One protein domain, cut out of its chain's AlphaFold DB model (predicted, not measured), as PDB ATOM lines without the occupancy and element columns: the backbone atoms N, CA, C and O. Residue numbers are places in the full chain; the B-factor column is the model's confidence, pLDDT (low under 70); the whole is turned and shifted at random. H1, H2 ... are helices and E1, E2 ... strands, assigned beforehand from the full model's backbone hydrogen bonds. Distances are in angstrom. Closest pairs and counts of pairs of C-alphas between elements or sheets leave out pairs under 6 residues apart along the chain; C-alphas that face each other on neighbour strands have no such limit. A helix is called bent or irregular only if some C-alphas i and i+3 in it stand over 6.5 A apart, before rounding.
ATOM      1  N   ARG A 121     206.008 146.341 215.547       71.19
ATOM      2  CA  ARG A 121     206.802 145.548 214.595       71.19
ATOM      3  C   ARG A 121     206.005 144.404 213.960       71.19
ATOM      4  O   ARG A 121     206.073 144.186 212.750       71.19
ATOM      5  N   GLY A 122     205.221 143.690 214.770       78.44
ATOM      6  CA  GLY A 122     204.347 142.610 214.301       78.44
ATOM      7  C   GLY A 122     203.277 143.113 213.328       78.44
ATOM      8  O   GLY A 122     202.982 142.442 212.340       78.44
ATOM      9  N   TYR A 123     202.771 144.325 213.572       79.62
ATOM     10  CA  TYR A 123     201.830 145.040 212.718       79.62
ATOM     11  C   TYR A 123     202.405 145.290 211.317       79.62
ATOM     12  O   TYR A 123     201.825 144.873 210.314       79.62
ATOM     13  N   TYR A 124     203.565 145.945 211.231       82.56
ATOM     14  CA  TYR A 124     204.172 146.274 209.937       82.56
ATOM     15  C   TYR A 124     204.593 145.019 209.173       82.56
ATOM     16  O   TYR A 124     204.431 144.929 207.952       82.56
ATOM     17  N   TRP A 125     205.081 144.015 209.904       82.62
ATOM     18  CA  TRP A 125     205.455 142.735 209.328       82.62
ATOM     19  C   TRP A 125     204.258 141.986 208.729       82.62
ATOM     20  O   TRP A 125     204.384 141.438 207.632       82.62
ATOM     21  N   SER A 126     203.098 141.973 209.397       85.12
ATOM     22  CA  SER A 126     201.911 141.275 208.887       85.12
ATOM     23  C   SER A 126     201.367 141.933 207.618       85.12
ATOM     24  O   SER A 126     201.136 141.225 206.635       85.12
ATOM     25  N   LEU A 127     201.268 143.268 207.584       87.44
ATOM     26  CA  LEU A 127     200.879 144.013 206.383       87.44
ATOM     27  C   LEU A 127     201.804 143.711 205.211       87.44
ATOM     28  O   LEU A 127     201.348 143.355 204.124       87.44
ATOM     29  N   ARG A 128     203.118 143.810 205.429       85.81
ATOM     30  CA  ARG A 128     204.096 143.513 204.385       85.81
ATOM     31  C   ARG A 128     203.967 142.076 203.894       85.81
ATOM     32  O   ARG A 128     203.988 141.834 202.690       85.81
ATOM     33  N   ARG A 129     203.882 141.117 204.814       86.25
ATOM     34  CA  ARG A 129     203.784 139.703 204.460       86.25
ATOM     35  C   ARG A 129     202.553 139.450 203.591       86.25
ATOM     36  O   ARG A 129     202.698 138.842 202.537       86.25
ATOM     37  N   ARG A 130     201.386 139.980 203.972       88.06
ATOM     38  CA  ARG A 130     200.152 139.878 203.173       88.06
ATOM     39  C   ARG A 130     200.281 140.545 201.809       88.06
ATOM     40  O   ARG A 130     199.850 139.976 200.806       88.06
ATOM     41  N   MET A 131     200.934 141.704 201.764       87.44
ATOM     42  CA  MET A 131     201.220 142.401 200.515       87.44
ATOM     43  C   MET A 131     202.057 141.531 199.571       87.44
ATOM     44  O   MET A 131     201.698 141.382 198.411       87.44
ATOM     45  N   LEU A 132     203.128 140.898 200.058       83.62
ATOM     46  CA  LEU A 132     203.993 140.032 199.244       83.62
ATOM     47  C   LEU A 132     203.360 138.678 198.894       83.62
ATOM     48  O   LEU A 132     203.664 138.106 197.848       83.62
ATOM     49  N   GLU A 133     202.494 138.146 199.757       84.12
ATOM     50  CA  GLU A 133     201.714 136.937 199.471       84.12
ATOM     51  C   GLU A 133     200.729 137.183 198.315       84.12
ATOM     52  O   GLU A 133     200.570 136.321 197.448       84.12
ATOM     53  N   THR A 134     200.131 138.378 198.274       84.75
ATOM     54  CA  THR A 134     199.122 138.764 197.275       84.75
ATOM     55  C   THR A 134     199.751 139.303 195.991       84.75
ATOM     56  O   THR A 134     199.317 138.973 194.886       84.75
ATOM     57  N   TRP A 135     200.802 140.114 196.112       83.62
ATOM     58  CA  TRP A 135     201.522 140.701 194.992       83.62
ATOM     59  C   TRP A 135     202.880 140.037 194.812       83.62
ATOM     60  O   TRP A 135     203.810 140.235 195.594       83.62
ATOM     61  N   ARG A 136     203.011 139.272 193.724       76.12
ATOM     62  CA  ARG A 136     204.285 138.683 193.310       76.12
ATOM     63  C   ARG A 136     205.008 139.632 192.349       76.12
ATOM     64  O   ARG A 136     204.531 139.807 191.224       76.12
ATOM     65  N   PRO A 137     206.189 140.165 192.720       64.69
ATOM     66  CA  PRO A 137     206.943 141.102 191.881       64.69
ATOM     67  C   PRO A 137     207.257 140.557 190.478       64.69
ATOM     68  O   PRO A 137     207.341 141.316 189.515       64.69
ATOM     69  N   GLY A 138     207.377 139.228 190.344       58.50
ATOM     70  CA  GLY A 138     207.748 138.547 189.099       58.50
ATOM     71  C   GLY A 138     206.777 138.726 187.926       58.50
ATOM     72  O   GLY A 138     207.131 138.372 186.808       58.50
ATOM     73  N   ILE A 139     205.581 139.278 188.151       50.22
ATOM     74  CA  ILE A 139     204.563 139.451 187.101       50.22
ATOM     75  C   ILE A 139     204.559 140.885 186.542       50.22
ATOM     76  O   ILE A 139     204.027 141.128 185.462       50.22
ATOM     77  N   SER A 140     205.192 141.854 187.212       51.12
ATOM     78  CA  SER A 140     205.101 143.255 186.798       51.12
ATOM     79  C   SER A 140     206.433 143.996 186.902       51.12
ATOM     80  O   SER A 140     206.726 144.629 187.911       51.12
ATOM     81  N   ARG A 141     207.167 144.010 185.783       61.28
ATOM     82  CA  ARG A 141     208.121 145.072 185.408       61.28
ATOM     83  C   ARG A 141     209.421 145.157 186.220       61.28
ATOM     84  O   ARG A 141     209.816 146.247 186.629       61.28
ATOM     85  N   MET A 142     210.152 144.054 186.375       61.88
ATOM     86  CA  MET A 142     211.602 144.211 186.567       61.88
ATOM     87  C   MET A 142     212.207 144.843 185.302       61.88
ATOM     88  O   MET A 142     211.736 144.521 184.206       61.88
ATOM     89  N   PRO A 143     213.237 145.704 185.418       61.88
ATOM     90  CA  PRO A 143     214.024 146.101 184.258       61.88
ATOM     91  C   PRO A 143     214.493 144.850 183.509       61.88
ATOM     92  O   PRO A 143     214.987 143.882 184.110       61.88
ATOM     93  N   SER A 144     214.289 144.836 182.193       69.62
ATOM     94  CA  SER A 144     214.806 143.751 181.361       69.62
ATOM     95  C   SER A 144     216.339 143.745 181.403       69.62
ATOM     96  O   SER A 144     216.963 144.773 181.656       69.62
ATOM     97  N   LEU A 145     216.977 142.601 181.123       64.12
ATOM     98  CA  LEU A 145     218.445 142.551 181.015       64.12
ATOM     99  C   LEU A 145     218.974 143.578 180.003       64.12
ATOM    100  O   LEU A 145     220.015 144.180 180.242       64.12
ATOM    101  N   GLY A 146     218.245 143.800 178.904       63.50
ATOM    102  CA  GLY A 146     218.582 144.815 177.906       63.50
ATOM    103  C   GLY A 146     218.498 146.239 178.459       63.50
ATOM    104  O   GLY A 146     219.439 147.006 178.276       63.50
ATOM    105  N   GLU A 147     217.429 146.578 179.191       66.69
ATOM    106  CA  GLU A 147     217.294 147.875 179.880       66.69
ATOM    107  C   GLU A 147     218.431 148.093 180.885       66.69
ATOM    108  O   GLU A 147     219.056 149.152 180.890       66.69
ATOM    109  N   THR A 148     218.757 147.070 181.676       64.62
ATOM    110  CA  THR A 148     219.863 147.103 182.639       64.62
ATOM    111  C   THR A 148     221.218 147.288 181.958       64.62
ATOM    112  O   THR A 148     222.033 148.085 182.424       64.62
ATOM    113  N   LEU A 149     221.484 146.580 180.855       61.47
ATOM    114  CA  LEU A 149     222.742 146.700 180.115       61.47
ATOM    115  C   LEU A 149     222.883 148.082 179.478       61.47
ATOM    116  O   LEU A 149     223.930 148.706 179.624       61.47
ATOM    117  N   LEU A 150     221.827 148.593 178.842       66.31
ATOM    118  CA  LEU A 150     221.819 149.944 178.279       66.31
ATOM    119  C   LEU A 150     222.019 151.007 179.365       66.31
ATOM    120  O   LEU A 150     222.824 151.915 179.183       66.31
ATOM    121  N   ALA A 151     221.349 150.867 180.512       63.66
ATOM    122  CA  ALA A 151     221.517 151.778 181.643       63.66
ATOM    123  C   ALA A 151     222.950 151.750 182.196       63.66
ATOM    124  O   ALA A 151     223.503 152.802 182.502       63.66
ATOM    125  N   THR A 152     223.560 150.566 182.279       61.81
ATOM    126  CA  THR A 152     224.953 150.394 182.727       61.81
ATOM    127  C   THR A 152     225.945 151.010 181.742       61.81
ATOM    128  O   THR A 152     226.858 151.716 182.155       61.81
ATOM    129  N   LEU A 153     225.759 150.788 180.438       67.69
ATOM    130  CA  LEU A 153     226.626 151.349 179.396       67.69
ATOM    131  C   LEU A 153     226.505 152.873 179.279       67.69
ATOM    132  O   LEU A 153     227.458 153.530 178.874       67.69
ATOM    133  N   ALA A 154     225.353 153.436 179.647       67.06
ATOM    134  CA  ALA A 154     225.131 154.876 179.686       67.06
ATOM    135  C   ALA A 154     225.690 155.554 180.954       67.06
ATOM    136  O   ALA A 154     225.623 156.780 181.062       67.06
ATOM    137  N   MET A 155     226.224 154.798 181.926       63.41
ATOM    138  CA  MET A 155     226.796 155.393 183.135       63.41
ATOM    139  C   MET A 155     228.118 156.114 182.835       63.41
ATOM    140  O   MET A 155     228.971 155.580 182.122       63.41
ATOM    141  N   PRO A 156     228.359 157.293 183.439       69.38
ATOM    142  CA  PRO A 156     229.671 157.923 183.413       69.38
ATOM    143  C   PRO A 156     230.742 157.000 184.010       69.38
ATOM    144  O   PRO A 156     230.494 156.314 185.002       69.38
ATOM    145  N   GLN A 204     223.430 152.174 197.972       52.22
ATOM    146  CA  GLN A 204     222.115 152.345 197.342       52.22
ATOM    147  C   GLN A 204     222.002 153.629 196.530       52.22
ATOM    148  O   GLN A 204     221.352 153.629 195.489       52.22
ATOM    149  N   GLY A 205     222.696 154.697 196.939       51.34
ATOM    150  CA  GLY A 205     222.705 155.960 196.195       51.34
ATOM    151  C   GLY A 205     223.197 155.812 194.751       51.34
ATOM    152  O   GLY A 205     222.713 156.522 193.878       51.34
ATOM    153  N   ILE A 206     224.102 154.863 194.485       45.28
ATOM    154  CA  ILE A 206     224.704 154.649 193.161       45.28
ATOM    155  C   ILE A 206     223.805 153.774 192.271       45.28
ATOM    156  O   ILE A 206     223.606 154.082 191.095       45.28
ATOM    157  N   VAL A 207     223.210 152.709 192.824       50.97
ATOM    158  CA  VAL A 207     222.315 151.809 192.071       50.97
ATOM    159  C   VAL A 207     220.982 152.501 191.766       50.97
ATOM    160  O   VAL A 207     220.528 152.461 190.620       50.97
ATOM    161  N   ASP A 208     220.411 153.224 192.733       51.09
ATOM    162  CA  ASP A 208     219.152 153.959 192.553       51.09
ATOM    163  C   ASP A 208     219.315 155.222 191.683       51.09
ATOM    164  O   ASP A 208     218.358 155.654 191.036       51.09
ATOM    165  N   GLN A 209     220.528 155.791 191.578       50.25
ATOM    166  CA  GLN A 209     220.816 156.889 190.640       50.25
ATOM    167  C   GLN A 209     220.765 156.461 189.170       50.25
ATOM    168  O   GLN A 209     220.531 157.302 188.295       50.25
ATOM    169  N   SER A 210     220.925 155.168 188.873       54.75
ATOM    170  CA  SER A 210     220.757 154.651 187.517       54.75
ATOM    171  C   SER A 210     219.268 154.552 187.163       54.75
ATOM    172  O   SER A 210     218.649 153.493 187.188       54.75
ATOM    173  N   ARG A 211     218.662 155.692 186.806       54.66
ATOM    174  CA  ARG A 211     217.220 155.832 186.498       54.66
ATOM    175  C   ARG A 211     216.661 154.808 185.495       54.66
ATOM    176  O   ARG A 211     215.452 154.609 185.449       54.66
ATOM    177  N   GLY A 212     217.507 154.164 184.688       60.78
ATOM    178  CA  GLY A 212     217.105 153.115 183.744       60.78
ATOM    179  C   GLY A 212     216.903 151.725 184.360       60.78
ATOM    180  O   GLY A 212     216.339 150.854 183.706       60.78
ATOM    181  N   ASN A 213     217.341 151.507 185.600       71.12
ATOM    182  CA  ASN A 213     217.468 150.177 186.188       71.12
ATOM    183  C   ASN A 213     216.719 150.007 187.517       71.12
ATOM    184  O   ASN A 213     216.838 148.972 188.171       71.12
ATOM    185  N   THR A 214     215.930 151.012 187.891       79.25
ATOM    186  CA  THR A 214     215.107 151.014 189.096       79.25
ATOM    187  C   THR A 214     213.672 151.372 188.729       79.25
ATOM    188  O   THR A 214     213.408 152.327 187.997       79.25
ATOM    189  N   ARG A 215     212.718 150.582 189.223       84.94
ATOM    190  CA  ARG A 215     211.280 150.798 189.074       84.94
ATOM    191  C   ARG A 215     210.662 150.935 190.458       84.94
ATOM    192  O   ARG A 215     210.597 149.963 191.209       84.94
ATOM    193  N   THR A 216     210.181 152.133 190.762       89.69
ATOM    194  CA  THR A 216     209.443 152.416 191.995       89.69
ATOM    195  C   THR A 216     207.945 152.313 191.737       89.69
ATOM    196  O   THR A 216     207.418 152.932 190.813       89.69
ATOM    197  N   THR A 217     207.256 151.531 192.561       91.81
ATOM    198  CA  THR A 217     205.795 151.403 192.581       91.81
ATOM    199  C   THR A 217     205.307 151.791 193.966       91.81
ATOM    200  O   THR A 217     205.784 151.247 194.958       91.81
ATOM    201  N   ARG A 218     204.361 152.730 194.034       95.19
ATOM    202  CA  ARG A 218     203.801 153.220 195.293       95.19
ATOM    203  C   ARG A 218     202.285 153.307 195.215       95.19
ATOM    204  O   ARG A 218     201.769 153.817 194.223       95.19
ATOM    205  N   ALA A 219     201.617 152.859 196.271       96.94
ATOM    206  CA  ALA A 219     200.185 153.017 196.484       96.94
ATOM    207  C   ALA A 219     199.929 153.525 197.904       96.94
ATOM    208  O   ALA A 219     200.663 153.184 198.834       96.94
ATOM    209  N   GLU A 220     198.887 154.336 198.062       97.94
ATOM    210  CA  GLU A 220     198.459 154.845 199.366       97.94
ATOM    211  C   GLU A 220     197.040 154.375 199.651       97.94
ATOM    212  O   GLU A 220     196.156 154.502 198.803       97.94
ATOM    213  N   VAL A 221     196.828 153.844 200.850       97.62
ATOM    214  CA  VAL A 221     195.566 153.261 201.298       97.62
ATOM    215  C   VAL A 221     195.090 154.006 202.536       97.62
ATOM    216  O   VAL A 221     195.825 154.148 203.510       97.62
ATOM    217  N   GLU A 222     193.853 154.481 202.512       97.50
ATOM    218  CA  GLU A 222     193.180 155.006 203.693       97.50
ATOM    219  C   GLU A 222     192.374 153.917 204.374       97.50
ATOM    220  O   GLU A 222     191.718 153.099 203.729       97.50
ATOM    221  N   VAL A 223     192.398 153.965 205.698       96.75
ATOM    222  CA  VAL A 223     191.626 153.102 206.575       96.75
ATOM    223  C   VAL A 223     190.821 153.979 207.509       96.75
ATOM    224  O   VAL A 223     191.387 154.775 208.265       96.75
ATOM    225  N   LEU A 224     189.506 153.797 207.486       96.38
ATOM    226  CA  LEU A 224     188.598 154.349 208.479       96.38
ATOM    227  C   LEU A 224     188.311 153.276 209.522       96.38
ATOM    228  O   LEU A 224     187.851 152.187 209.187       96.38
ATOM    229  N   GLN A 225     188.585 153.585 210.782       95.25
ATOM    230  CA  GLN A 225     188.319 152.726 211.927       95.25
ATOM    231  C   GLN A 225     187.267 153.363 212.828       95.25
ATOM    232  O   GLN A 225     187.340 154.554 213.131       95.25
ATOM    233  N   GLY A 226     186.300 152.563 213.261       94.50
ATOM    234  CA  GLY A 226     185.229 152.985 214.152       94.50
ATOM    235  C   GLY A 226     185.689 153.226 215.579       94.50
ATOM    236  O   GLY A 226     186.860 153.056 215.926       94.50
ATOM    237  N   GLU A 227     184.736 153.618 216.422       95.12
ATOM    238  CA  GLU A 227     184.998 153.882 217.839       95.12
ATOM    239  C   GLU A 227     185.435 152.628 218.610       95.12
ATOM    240  O   GLU A 227     186.201 152.711 219.567       95.12
ATOM    241  N   ASP A 228     185.004 151.457 218.152       93.31
ATOM    242  CA  ASP A 228     185.389 150.139 218.661       93.31
ATOM    243  C   ASP A 228     186.754 149.655 218.138       93.31
ATOM    244  O   ASP A 228     187.201 148.554 218.462       93.31
ATOM    245  N   GLY A 229     187.413 150.460 217.304       90.62
ATOM    246  CA  GLY A 229     188.684 150.139 216.670       90.62
ATOM    247  C   GLY A 229     188.593 149.214 215.461       90.62
ATOM    248  O   GLY A 229     189.624 148.913 214.850       90.62
ATOM    249  N   ARG A 230     187.388 148.779 215.074       93.31
ATOM    250  CA  ARG A 230     187.200 147.934 213.893       93.31
ATOM    251  C   ARG A 230     187.330 148.746 212.619       93.31
ATOM    252  O   ARG A 230     186.974 149.919 212.567       93.31
ATOM    253  N   VAL A 231     187.831 148.106 211.572       93.81
ATOM    254  CA  VAL A 231     187.910 148.708 210.239       93.81
ATOM    255  C   VAL A 231     186.503 148.818 209.652       93.81
ATOM    256  O   VAL A 231     185.808 147.815 209.524       93.81
ATOM    257  N   ILE A 232     186.100 150.037 209.301       95.38
ATOM    258  CA  ILE A 232     184.827 150.356 208.643       95.38
ATOM    259  C   ILE A 232     185.018 150.376 207.126       95.38
ATOM    260  O   ILE A 232     184.241 149.777 206.389       95.38
ATOM    261  N   GLU A 233     186.051 151.076 206.660       96.12
ATOM    262  CA  GLU A 233     186.304 151.300 205.238       96.12
ATOM    263  C   GLU A 233     187.803 151.216 204.961       96.12
ATOM    264  O   GLU A 233     188.620 151.706 205.744       96.12
ATOM    265  N   VAL A 234     188.152 150.603 203.831       97.31
ATOM    266  CA  VAL A 234     189.504 150.608 203.272       97.31
ATOM    267  C   VAL A 234     189.390 151.040 201.821       97.31
ATOM    268  O   VAL A 234     188.591 150.468 201.078       97.31
ATOM    269  N   ARG A 235     190.180 152.033 201.418       97.00
ATOM    270  CA  ARG A 235     190.189 152.529 200.039       97.00
ATOM    271  C   ARG A 235     191.571 152.966 199.600       97.00
ATOM    272  O   ARG A 235     192.346 153.495 200.391       97.00
ATOM    273  N   VAL A 236     191.858 152.805 198.318       97.38
ATOM    274  CA  VAL A 236     193.077 153.338 197.709       97.38
ATOM    275  C   VAL A 236     192.896 154.844 197.495       97.38
ATOM    276  O   VAL A 236     192.010 155.262 196.755       97.38
ATOM    277  N   LEU A 237     193.717 155.666 198.153       96.69
ATOM    278  CA  LEU A 237     193.755 157.122 197.952       96.69
ATOM    279  C   LEU A 237     194.606 157.504 196.749       96.69
ATOM    280  O   LEU A 237     194.260 158.405 195.988       96.69
ATOM    281  N   ARG A 238     195.748 156.828 196.605       96.19
ATOM    282  CA  ARG A 238     196.686 157.051 195.515       96.19
ATOM    283  C   ARG A 238     196.961 155.727 194.835       96.19
ATOM    284  O   ARG A 238     197.657 154.879 195.390       96.19
ATOM    285  N   SER A 239     196.421 155.583 193.633       96.25
ATOM    286  CA  SER A 239     196.699 154.439 192.777       96.25
ATOM    287  C   SER A 239     198.130 154.461 192.264       96.25
ATOM    288  O   SER A 239     198.673 155.514 191.910       96.25
ATOM    289  N   SER A 240     198.729 153.281 192.187       94.19
ATOM    290  CA  SER A 240     199.967 153.066 191.460       94.19
ATOM    291  C   SER A 240     199.678 152.863 189.963       94.19
ATOM    292  O   SER A 240     198.539 152.630 189.555       94.19
ATOM    293  N   PRO A 241     200.706 152.858 189.100       91.69
ATOM    294  CA  PRO A 241     200.555 152.453 187.700       91.69
ATOM    295  C   PRO A 241     200.222 150.961 187.494       91.69
ATOM    296  O   PRO A 241     200.184 150.501 186.350       91.69
ATOM    297  N   ILE A 242     200.072 150.176 188.568       92.19
ATOM    298  CA  ILE A 242     199.910 148.722 188.537       92.19
ATOM    299  C   ILE A 242     198.674 148.345 189.365       92.19
ATOM    300  O   ILE A 242     198.756 148.143 190.570       92.19
ATOM    301  N   ALA A 243     197.527 148.138 188.715       93.06
ATOM    302  CA  ALA A 243     196.275 147.795 189.407       93.06
ATOM    303  C   ALA A 243     196.361 146.518 190.275       93.06
ATOM    304  O   ALA A 243     195.638 146.363 191.256       93.06
ATOM    305  N   GLY A 244     197.244 145.572 189.925       91.88
ATOM    306  CA  GLY A 244     197.524 144.402 190.765       91.88
ATOM    307  C   GLY A 244     198.205 144.754 192.093       91.88
ATOM    308  O   GLY A 244     197.934 144.100 193.093       91.88
ATOM    309  N   PHE A 245     199.045 145.790 192.105       93.81
ATOM    310  CA  PHE A 245     199.697 146.303 193.308       93.81
ATOM    311  C   PHE A 245     198.686 147.012 194.211       93.81
ATOM    312  O   PHE A 245     198.629 146.724 195.398       93.81
ATOM    313  N   ASP A 246     197.820 147.853 193.642       95.88
ATOM    314  CA  ASP A 246     196.784 148.572 194.399       95.88
ATOM    315  C   ASP A 246     195.827 147.608 195.109       95.88
ATOM    316  O   ASP A 246     195.594 147.730 196.311       95.88
ATOM    317  N   ARG A 247     195.340 146.590 194.383       95.44
ATOM    318  CA  ARG A 247     194.475 145.546 194.954       95.44
ATOM    319  C   ARG A 247     195.169 144.764 196.061       95.44
ATOM    320  O   ARG A 247     194.530 144.413 197.046       95.44
ATOM    321  N   ALA A 248     196.461 144.485 195.907       94.25
ATOM    322  CA  ALA A 248     197.226 143.792 196.930       94.25
ATOM    323  C   ALA A 248     197.468 144.660 198.167       94.25
ATOM    324  O   ALA A 248     197.391 144.142 199.277       94.25
ATOM    325  N   ALA A 249     197.710 145.963 197.995       95.31
ATOM    326  CA  ALA A 249     197.874 146.894 199.106       95.31
ATOM    327  C   ALA A 249     196.571 147.010 199.905       95.31
ATOM    328  O   ALA A 249     196.572 146.891 201.128       95.31
ATOM    329  N   GLU A 250     195.442 147.156 199.210       96.44
ATOM    330  CA  GLU A 250     194.119 147.168 199.830       96.44
ATOM    331  C   GLU A 250     193.808 145.846 200.553       96.44
ATOM    332  O   GLU A 250     193.396 145.863 201.715       96.44
ATOM    333  N   ALA A 251     194.040 144.701 199.900       94.62
ATOM    334  CA  ALA A 251     193.824 143.379 200.488       94.62
ATOM    335  C   ALA A 251     194.712 143.151 201.717       94.62
ATOM    336  O   ALA A 251     194.227 142.699 202.748       94.62
ATOM    337  N   ALA A 252     195.986 143.545 201.657       94.00
ATOM    338  CA  ALA A 252     196.903 143.428 202.783       94.00
ATOM    339  C   ALA A 252     196.381 144.166 204.017       94.00
ATOM    340  O   ALA A 252     196.408 143.622 205.119       94.00
ATOM    341  N   VAL A 253     195.857 145.378 203.825       94.19
ATOM    342  CA  VAL A 253     195.247 146.172 204.892       94.19
ATOM    343  C   VAL A 253     193.978 145.514 205.428       94.19
ATOM    344  O   VAL A 253     193.838 145.374 206.645       94.19
ATOM    345  N   ARG A 254     193.079 145.072 204.540       94.56
ATOM    346  CA  ARG A 254     191.832 144.386 204.915       94.56
ATOM    347  C   ARG A 254     192.081 143.083 205.674       94.56
ATOM    348  O   ARG A 254     191.330 142.789 206.595       94.56
ATOM    349  N   ASP A 255     193.131 142.344 205.330       92.56
ATOM    350  CA  ASP A 255     193.424 141.033 205.912       92.56
ATOM    351  C   ASP A 255     194.272 141.120 207.185       92.56
ATOM    352  O   ASP A 255     194.145 140.276 208.070       92.56
ATOM    353  N   ALA A 256     195.172 142.103 207.288       89.62
ATOM    354  CA  ALA A 256     196.088 142.212 208.424       89.62
ATOM    355  C   ALA A 256     195.464 142.932 209.624       89.62
ATOM    356  O   ALA A 256     195.720 142.542 210.763       89.62
ATOM    357  N   LEU A 257     194.662 143.975 209.385       85.38
ATOM    358  CA  LEU A 257     194.095 144.790 210.461       85.38
ATOM    359  C   LEU A 257     193.140 144.023 211.389       85.38
ATOM    360  O   LEU A 257     193.268 144.182 212.602       85.38
ATOM    361  N   PRO A 258     192.227 143.167 210.891       87.69
ATOM    362  CA  PRO A 258     191.321 142.413 211.758       87.69
ATOM    363  C   PRO A 258     192.009 141.357 212.628       87.69
ATOM    364  O   PRO A 258     191.409 140.888 213.590       87.69
ATOM    365  N   LEU A 259     193.248 140.965 212.308       84.25
ATOM    366  CA  LEU A 259     194.013 139.993 213.103       84.25
ATOM    367  C   LEU A 259     194.548 140.587 214.408       84.25
ATOM    368  O   LEU A 259     195.127 139.870 215.223       84.25
ATOM    369  N   GLN A 260     194.397 141.893 214.595       83.75
ATOM    370  CA  GLN A 260     194.863 142.589 215.778       83.75
ATOM    371  C   GLN A 260     193.726 142.803 216.748       83.75
ATOM    372  O   GLN A 260     192.587 143.028 216.343       83.75
ATOM    373  N   THR A 261     194.056 142.788 218.036       86.31
ATOM    374  CA  THR A 261     193.120 143.187 219.081       86.31
ATOM    375  C   THR A 261     192.658 144.618 218.803       86.31
ATOM    376  O   THR A 261     193.492 145.530 218.839       86.31
ATOM    377  N   PRO A 262     191.363 144.842 218.512       86.75
ATOM    378  CA  PRO A 262     190.857 146.184 218.286       86.75
ATOM    379  C   PRO A 262     191.072 147.028 219.540       86.75
ATOM    380  O   PRO A 262     190.766 146.600 220.654       86.75
ATOM    381  N   VAL A 263     191.614 148.226 219.354       85.50
ATOM    382  CA  VAL A 263     191.775 149.208 220.426       85.50
ATOM    383  C   VAL A 263     190.652 150.221 220.280       85.50
ATOM    384  O   VAL A 263     190.501 150.805 219.210       85.50
ATOM    385  N   ALA A 264     189.876 150.428 221.344       88.75
ATOM    386  CA  ALA A 264     188.834 151.447 221.352       88.75
ATOM    387  C   ALA A 264     189.445 152.829 221.074       88.75
ATOM    388  O   ALA A 264     190.423 153.233 221.706       88.75
ATOM    389  N   MET A 265     188.868 153.552 220.119       88.00
ATOM    390  CA  MET A 265     189.341 154.853 219.653       88.00
ATOM    391  C   MET A 265     188.168 155.828 219.655       88.00
ATOM    392  O   MET A 265     187.473 155.928 218.648       88.00
ATOM    393  N   PRO A 266     187.907 156.542 220.764       88.44
ATOM    394  CA  PRO A 266     186.777 157.462 220.854       88.44
ATOM    395  C   PRO A 266     186.735 158.445 219.673       88.44
ATOM    396  O   PRO A 266     187.727 159.112 219.385       88.44
ATOM    397  N   GLY A 267     185.593 158.532 218.984       89.56
ATOM    398  CA  GLY A 267     185.431 159.336 217.766       89.56
ATOM    399  C   GLY A 267     185.957 158.695 216.474       89.56
ATOM    400  O   GLY A 267     185.802 159.285 215.410       89.56
ATOM    401  N   GLY A 268     186.535 157.495 216.544       94.44
ATOM    402  CA  GLY A 268     187.125 156.777 215.420       94.44
ATOM    403  C   GLY A 268     188.470 157.352 214.969       94.44
ATOM    404  O   GLY A 268     188.924 158.410 215.410       94.44
ATOM    405  N   ARG A 269     189.119 156.650 214.040       94.75
ATOM    406  CA  ARG A 269     190.407 157.048 213.465       94.75
ATOM    407  C   ARG A 269     190.417 156.899 211.952       94.75
ATOM    408  O   ARG A 269     189.954 155.902 211.412       94.75
ATOM    409  N   ARG A 270     191.012 157.867 211.272       95.50
ATOM    410  CA  ARG A 270     191.422 157.790 209.874       95.50
ATOM    411  C   ARG A 270     192.933 157.626 209.834       95.50
ATOM    412  O   ARG A 270     193.650 158.400 210.456       95.50
ATOM    413  N   SER A 271     193.422 156.623 209.119       95.12
ATOM    414  CA  SER A 271     194.860 156.402 208.942       95.12
ATOM    415  C   SER A 271     195.203 156.232 207.473       95.12
ATOM    416  O   SER A 271     194.436 155.622 206.729       95.12
ATOM    417  N   ARG A 272     196.344 156.782 207.059       96.25
ATOM    418  CA  ARG A 272     196.866 156.681 205.696       96.25
ATOM    419  C   ARG A 272     198.145 155.860 205.698       96.25
ATOM    420  O   ARG A 272     199.129 156.240 206.324       96.25
ATOM    421  N   TRP A 273     198.127 154.767 204.955       95.56
ATOM    422  CA  TRP A 273     199.213 153.808 204.839       95.56
ATOM    423  C   TRP A 273     199.849 153.904 203.463       95.56
ATOM    424  O   TRP A 273     199.147 153.878 202.454       95.56
ATOM    425  N   SER A 274     201.172 153.976 203.429       95.75
ATOM    426  CA  SER A 274     201.950 153.949 202.196       95.75
ATOM    427  C   SER A 274     202.609 152.591 202.015       95.75
ATOM    428  O   SER A 274     203.239 152.058 202.932       95.75
ATOM    429  N   PHE A 275     202.479 152.054 200.804       94.88
ATOM    430  CA  PHE A 275     203.145 150.846 200.340       94.88
ATOM    431  C   PHE A 275     204.077 151.238 199.210       94.88
ATOM    432  O   PHE A 275     203.624 151.764 198.193       94.88
ATOM    433  N   GLU A 276     205.365 150.961 199.367       93.62
ATOM    434  CA  GLU A 276     206.359 151.239 198.340       93.62
ATOM    435  C   GLU A 276     207.186 150.000 198.051       93.62
ATOM    436  O   GLU A 276     207.637 149.295 198.957       93.62
ATOM    437  N   VAL A 277     207.384 149.747 196.762       91.19
ATOM    438  CA  VAL A 277     208.304 148.738 196.276       91.19
ATOM    439  C   VAL A 277     209.240 149.345 195.252       91.19
ATOM    440  O   VAL A 277     208.809 149.947 194.269       91.19
ATOM    441  N   VAL A 278     210.528 149.123 195.467       88.69
ATOM    442  CA  VAL A 278     211.607 149.508 194.570       88.69
ATOM    443  C   VAL A 278     212.213 148.225 194.026       88.69
ATOM    444  O   VAL A 278     212.865 147.480 194.752       88.69
ATOM    445  N   ALA A 279     211.960 147.939 192.755       87.06
ATOM    446  CA  ALA A 279     212.574 146.820 192.057       87.06
ATOM    447  C   ALA A 279     213.740 147.337 191.217       87.06
ATOM    448  O   ALA A 279     213.546 148.181 190.342       87.06
ATOM    449  N   SER A 280     214.938 146.822 191.454       82.75
ATOM    450  CA  SER A 280     216.123 147.129 190.659       82.75
ATOM    451  C   SER A 280     216.830 145.858 190.207       82.75
ATOM    452  O   SER A 280     216.519 144.751 190.661       82.75
ATOM    453  N   ARG A 281     217.743 145.985 189.241       78.06
ATOM    454  CA  ARG A 281     218.527 144.844 188.766       78.06
ATOM    455  C   ARG A 281     220.020 145.135 188.790       78.06
ATOM    456  O   ARG A 281     220.528 145.764 187.880       78.06
ATOM    457  N   ASP A 282     220.754 144.661 189.784       70.06
ATOM    458  CA  ASP A 282     222.165 145.018 189.945       70.06
ATOM    459  C   ASP A 282     223.109 144.185 189.046       70.06
ATOM    460  O   ASP A 282     223.246 142.980 189.257       70.06
ATOM    461  N   PRO A 283     223.826 144.779 188.077       60.53
ATOM    462  CA  PRO A 283     224.792 144.060 187.248       60.53
ATOM    463  C   PRO A 283     225.928 143.343 188.010       60.53
ATOM    464  O   PRO A 283     226.544 142.453 187.422       60.53
ATOM    465  N   PHE A 284     226.211 143.667 189.276       60.19
ATOM    466  CA  PHE A 284     227.465 143.290 189.937       60.19
ATOM    467  C   PHE A 284     227.334 142.533 191.259       60.19
ATOM    468  O   PHE A 284     228.354 142.046 191.737       60.19
ATOM    469  N   VAL A 285     226.138 142.367 191.834       55.22
ATOM    470  CA  VAL A 285     225.976 141.671 193.128       55.22
ATOM    471  C   VAL A 285     225.513 140.218 192.930       55.22
ATOM    472  O   VAL A 285     224.327 139.967 192.691       55.22
ATOM    473  N   PRO A 286     226.414 139.218 193.029       48.47
ATOM    474  CA  PRO A 286     226.056 137.804 193.037       48.47
ATOM    475  C   PRO A 286     225.679 137.374 194.462       48.47
ATOM    476  O   PRO A 286     226.433 136.679 195.136       48.47
ATOM    477  N   GLY A 287     224.517 137.804 194.949       59.12
ATOM    478  CA  GLY A 287     224.042 137.439 196.283       59.12
ATOM    479  C   GLY A 287     222.570 137.054 196.282       59.12
ATOM    480  O   GLY A 287     221.749 137.757 195.701       59.12
ATOM    481  N   VAL A 288     222.235 135.948 196.950       66.06
ATOM    482  CA  VAL A 288     220.880 135.706 197.464       66.06
ATOM    483  C   VAL A 288     220.907 136.098 198.928       66.06
ATOM    484  O   VAL A 288     221.754 135.611 199.675       66.06
ATOM    485  N   GLY A 289     220.008 136.980 199.336       75.12
ATOM    486  CA  GLY A 289     220.062 137.556 200.670       75.12
ATOM    487  C   GLY A 289     218.772 138.258 201.043       75.12
ATOM    488  O   GLY A 289     217.982 138.640 200.180       75.12
ATOM    489  N   PHE A 290     218.577 138.408 202.343       75.19
ATOM    490  CA  PHE A 290     217.499 139.181 202.928       75.19
ATOM    491  C   PHE A 290     218.103 140.117 203.970       75.19
ATOM    492  O   PHE A 290     218.896 139.667 204.798       75.19
ATOM    493  N   ALA A 291     217.722 141.389 203.928       76.19
ATOM    494  CA  ALA A 291     218.106 142.375 204.927       76.19
ATOM    495  C   ALA A 291     216.879 143.175 205.376       76.19
ATOM    496  O   ALA A 291     215.929 143.370 204.616       76.19
ATOM    497  N   PHE A 292     216.894 143.619 206.629       75.00
ATOM    498  CA  PHE A 292     215.904 144.537 207.175       75.00
ATOM    499  C   PHE A 292     216.640 145.708 207.810       75.00
ATOM    500  O   PHE A 292     217.443 145.509 208.720       75.00
ATOM    501  N   ASP A 293     216.373 146.904 207.304       74.31
ATOM    502  CA  ASP A 293     216.863 148.143 207.883       74.31
ATOM    503  C   ASP A 293     215.774 148.719 208.790       74.31
ATOM    504  O   ASP A 293     214.793 149.303 208.327       74.31
ATOM    505  N   GLU A 294     215.947 148.520 210.097       67.50
ATOM    506  CA  GLU A 294     215.030 149.010 211.130       67.50
ATOM    507  C   GLU A 294     214.895 150.535 211.113       67.50
ATOM    508  O   GLU A 294     213.804 151.050 211.349       67.50
ATOM    509  N   SER A 295     215.965 151.260 210.767       68.00
ATOM    510  CA  SER A 295     215.976 152.726 210.805       68.00
ATOM    511  C   SER A 295     215.096 153.355 209.725       68.00
ATOM    512  O   SER A 295     214.531 154.432 209.915       68.00
ATOM    513  N   THR A 296     214.935 152.664 208.596       68.75
ATOM    514  CA  THR A 296     214.165 153.144 207.444       68.75
ATOM    515  C   THR A 296     212.896 152.331 207.181       68.75
ATOM    516  O   THR A 296     212.039 152.751 206.396       68.75
ATOM    517  N   GLY A 297     212.745 151.174 207.833       74.06
ATOM    518  CA  GLY A 297     211.650 150.225 207.628       74.06
ATOM    519  C   GLY A 297     211.730 149.465 206.299       74.06
ATOM    520  O   GLY A 297     210.747 148.833 205.896       74.06
ATOM    521  N   TRP A 298     212.862 149.542 205.590       83.06
ATOM    522  CA  TRP A 298     213.057 148.848 204.321       83.06
ATOM    523  C   TRP A 298     213.384 147.380 204.541       83.06
ATOM    524  O   TRP A 298     214.272 147.010 205.306       83.06
ATOM    525  N   PHE A 299     212.696 146.534 203.788       81.19
ATOM    526  CA  PHE A 299     213.039 145.130 203.653       81.19
ATOM    527  C   PHE A 299     213.600 144.880 202.273       81.19
ATOM    528  O   PHE A 299     212.958 145.223 201.281       81.19
ATOM    529  N   GLU A 300     214.738 144.216 202.219       83.31
ATOM    530  CA  GLU A 300     215.504 144.000 201.004       83.31
ATOM    531  C   GLU A 300     215.577 142.510 200.730       83.31
ATOM    532  O   GLU A 300     215.827 141.702 201.627       83.31
ATOM    533  N   LEU A 301     215.298 142.139 199.486       81.81
ATOM    534  CA  LEU A 301     215.371 140.769 199.019       81.81
ATOM    535  C   LEU A 301     216.187 140.739 197.729       81.81
ATOM    536  O   LEU A 301     215.873 141.422 196.751       81.81
ATOM    537  N   HIS A 302     217.248 139.941 197.749       78.94
ATOM    538  CA  HIS A 302     218.124 139.698 196.615       78.94
ATOM    539  C   HIS A 302     217.845 138.298 196.072       78.94
ATOM    540  O   HIS A 302     217.939 137.310 196.806       78.94
ATOM    541  N   TRP A 303     217.507 138.210 194.787       73.69
ATOM    542  CA  TRP A 303     217.296 136.946 194.086       73.69
ATOM    543  C   TRP A 303     218.478 136.600 193.179       73.69
ATOM    544  O   TRP A 303     219.181 137.493 192.685       73.69
ATOM    545  N   PRO A 304     218.648 135.301 192.859       64.12
ATOM    546  CA  PRO A 304     219.550 134.882 191.797       64.12
ATOM    547  C   PRO A 304     219.236 135.615 190.489       64.12
ATOM    548  O   PRO A 304     218.081 135.900 190.175       64.12
ATOM    549  N   GLY A 305     220.266 135.896 189.694       66.62
ATOM    550  CA  GLY A 305     220.071 136.581 188.416       66.62
ATOM    551  C   GLY A 305     219.905 138.094 188.542       66.62
ATOM    552  O   GLY A 305     219.349 138.707 187.622       66.62
ATOM    553  N   ARG A 306     220.461 138.676 189.620       73.38
ATOM    554  CA  ARG A 306     220.701 140.120 189.794       73.38
ATOM    555  C   ARG A 306     219.460 140.944 190.113       73.38
ATOM    556  O   ARG A 306     219.491 142.159 190.031       73.38
ATOM    557  N   ALA A 307     218.361 140.290 190.452       76.88
ATOM    558  CA  ALA A 307     217.110 140.934 190.812       76.88
ATOM    559  C   ALA A 307     217.147 141.386 192.278       76.88
ATOM    560  O   ALA A 307     217.424 140.586 193.170       76.88
ATOM    561  N   HIS A 308     216.827 142.651 192.518       82.12
ATOM    562  CA  HIS A 308     216.727 143.236 193.842       82.12
ATOM    563  C   HIS A 308     215.342 143.855 194.016       82.12
ATOM    564  O   HIS A 308     214.860 144.575 193.143       82.12
ATOM    565  N   VAL A 309     214.670 143.554 195.125       85.56
ATOM    566  CA  VAL A 309     213.406 144.208 195.475       85.56
ATOM    567  C   VAL A 309     213.496 144.684 196.906       85.56
ATOM    568  O   VAL A 309     213.725 143.896 197.824       85.56
ATOM    569  N   ARG A 310     213.253 145.977 197.085       86.62
ATOM    570  CA  ARG A 310     213.053 146.599 198.382       86.62
ATOM    571  C   ARG A 310     211.577 146.883 198.547       86.62
ATOM    572  O   ARG A 310     210.919 147.325 197.612       86.62
ATOM    573  N   SER A 311     211.052 146.640 199.731       90.00
ATOM    574  CA  SER A 311     209.664 146.938 200.062       90.00
ATOM    575  C   SER A 311     209.601 147.637 201.406       90.00
ATOM    576  O   SER A 311     210.278 147.195 202.336       90.00
ATOM    577  N   ARG A 312     208.759 148.656 201.519       90.75
ATOM    578  CA  ARG A 312     208.489 149.372 202.762       90.75
ATOM    579  C   ARG A 312     206.987 149.575 202.909       90.75
ATOM    580  O   ARG A 312     206.284 149.829 201.930       90.75
ATOM    581  N   VAL A 313     206.516 149.469 204.144       90.88
ATOM    582  CA  VAL A 313     205.159 149.846 204.545       90.88
ATOM    583  C   VAL A 313     205.290 150.795 205.724       90.88
ATOM    584  O   VAL A 313     206.009 150.480 206.669       90.88
ATOM    585  N   TRP A 314     204.641 151.953 205.667       92.31
ATOM    586  CA  TRP A 314     204.665 152.917 206.765       92.31
ATOM    587  C   TRP A 314     203.331 153.648 206.896       92.31
ATOM    588  O   TRP A 314     202.578 153.788 205.929       92.31
ATOM    589  N   LEU A 315     203.038 154.097 208.113       91.94
ATOM    590  CA  LEU A 315     201.931 154.996 208.399       91.94
ATOM    591  C   LEU A 315     202.372 156.429 208.068       91.94
ATOM    592  O   LEU A 315     203.335 156.921 208.650       91.94
ATOM    593  N   GLU A 316     201.694 157.083 207.130       91.44
ATOM    594  CA  GLU A 316     201.962 158.481 206.753       91.44
ATOM    595  C   GLU A 316     201.329 159.458 207.736       91.44
ATOM    596  O   GLU A 316     201.916 160.473 208.091       91.44
ATOM    597  N   ASP A 317     200.080 159.184 208.101       90.94
ATOM    598  CA  ASP A 317     199.278 160.065 208.934       90.94
ATOM    599  C   ASP A 317     198.182 159.263 209.637       90.94
ATOM    600  O   ASP A 317     197.658 158.279 209.099       90.94
ATOM    601  N   ALA A 318     197.822 159.704 210.834       92.06
ATOM    602  CA  ALA A 318     196.691 159.201 211.585       92.06
ATOM    603  C   ALA A 318     195.993 160.369 212.277       92.06
ATOM    604  O   ALA A 318     196.540 161.001 213.178       92.06
ATOM    605  N   SER A 319     194.750 160.618 211.883       92.56
ATOM    606  CA  SER A 319     193.909 161.674 212.433       92.56
ATOM    607  C   SER A 319     192.634 161.081 213.032       92.56
ATOM    608  O   SER A 319     192.173 160.020 212.595       92.56
ATOM    609  N   PRO A 320     192.032 161.718 214.051       92.12
ATOM    610  CA  PRO A 320     190.695 161.335 214.476       92.12
ATOM    611  C   PRO A 320     189.749 161.455 213.281       92.12
ATOM    612  O   PRO A 320     189.887 162.372 212.463       92.12
ATOM    613  N   LEU A 321     188.781 160.544 213.175       89.75
ATOM    614  CA  LEU A 321     187.664 160.741 212.257       89.75
ATOM    615  C   LEU A 321     186.991 162.037 212.709       89.75
ATOM    616  O   LEU A 321     186.336 162.078 213.750       89.75
TER     617      LEU A 321
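Overview. This is residues 121 to 156 and 204 to 321 of the 331 residues of the protein "Energy transducer TonB" of Myxococcaceae bacterium (UniProt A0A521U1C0). One long, twisted sheet of six strands makes a rod, with H4 and H1 packed on one of its faces as a second layer, two layers in all. The long strands E1, E3 and E6 run along the rod, the short hairpin of E4 and E5 widens the sheet beside residues 307 to 312 of E6, and the small helices H2 and H3 sit at the end where E1 begins and E3 ends. The printed part has 154 residues with four named helices and six named strands, in the order H1, H2, H3, E1, E2, H4, E3, E4, E5, E6; the sheet's order is E2, E1, E3, E6, E5, E4, antiparallel throughout, and the class is mixed, helices and strands. It is only just compact, close to loose, with a radius of gyration of the C-alphas of 17.4 A and spans of 57 by 26 by 25 A.

Arrangement. Start with E3, residues 269 to 281, an inner strand. On one side of it is E1, residues 214 to 225, with N 217 and O 277 within hydrogen-bond range at 2.8 A; on the other side is E6, residues 307 to 320, with N 278 and O 310 at 2.8 A. Beyond E1, find the edge strand E2, residues 231 to 238, with N 222 and O 235 at 2.8 A; E1 and E2 form a hairpin. Beyond E6, E5, residues 298 to 303, has N 311 and O 299 at 2.8 A, and the edge strand E4, residues 289 to 293, has N 300 and O 291 at 2.8 A. E4, E5 and E6 are a meander, each strand the antiparallel neighbour of the one before; with E3, neighbour of E6, they form a Greek key. H4, residues 243 to 259, is on the sheet at a height of 7.6 A, over E1 and at 42 degrees to it on the local plane, slantwise to the strands; the closest C-alphas are those of Ala 219 and Asp 246, 6.0 A. E2, H4 and E3 make a split strand-helix-strand unit, two strands running the same way with E1 between them, its crossover left-handed. On the same face, H1, residues 121 to 134, lies over E6 at a height of 9.0 A. H1 and H4 touch at a steep tilt of 42 degrees, opposite ways, the C-alphas of Arg 130 and Ala 252 closest at 4.8 A. H2, residues 145 to 153, is on the sheet, its Thr 148 C-alpha 6.7 A from that of Arg 281; H3, residues 204 to 209, only grazes it with residues 207 to 208. Every O i to N i+4 pair is within hydrogen-bond range in H1, H2 and H3, and 11 of 13 in H4.

Along the chain. Find C-alpha 121 at (206.802, 145.548, 214.595), where H1 begins its 20.1 A. H4 starts at C-alpha 243, (196.275, 147.795, 189.407), and runs 25.0 A; it is neither bent nor irregular, but only just: C-alphas 255 and 258 are 6.4 A apart. E1 spans 35.2 A, E3 39.4 A, and E6 40.9 A to C-alpha 320 at (190.695, 161.335, 214.476).

Size, cuts and confidence. The two C-alphas farthest apart, those of Leu 153 and Pro 266, are 57.8 A apart. Residues 157 to 203 are not printed, and C-alphas 156 and 204 are 16.8 A apart across the cut. Of the links printed whole, none is long. The mean pLDDT of the printed part is 81.2; look for values under 70 at residues 137 to 156, 204 to 212, 283 to 288, 294 to 296 and 304 to 305.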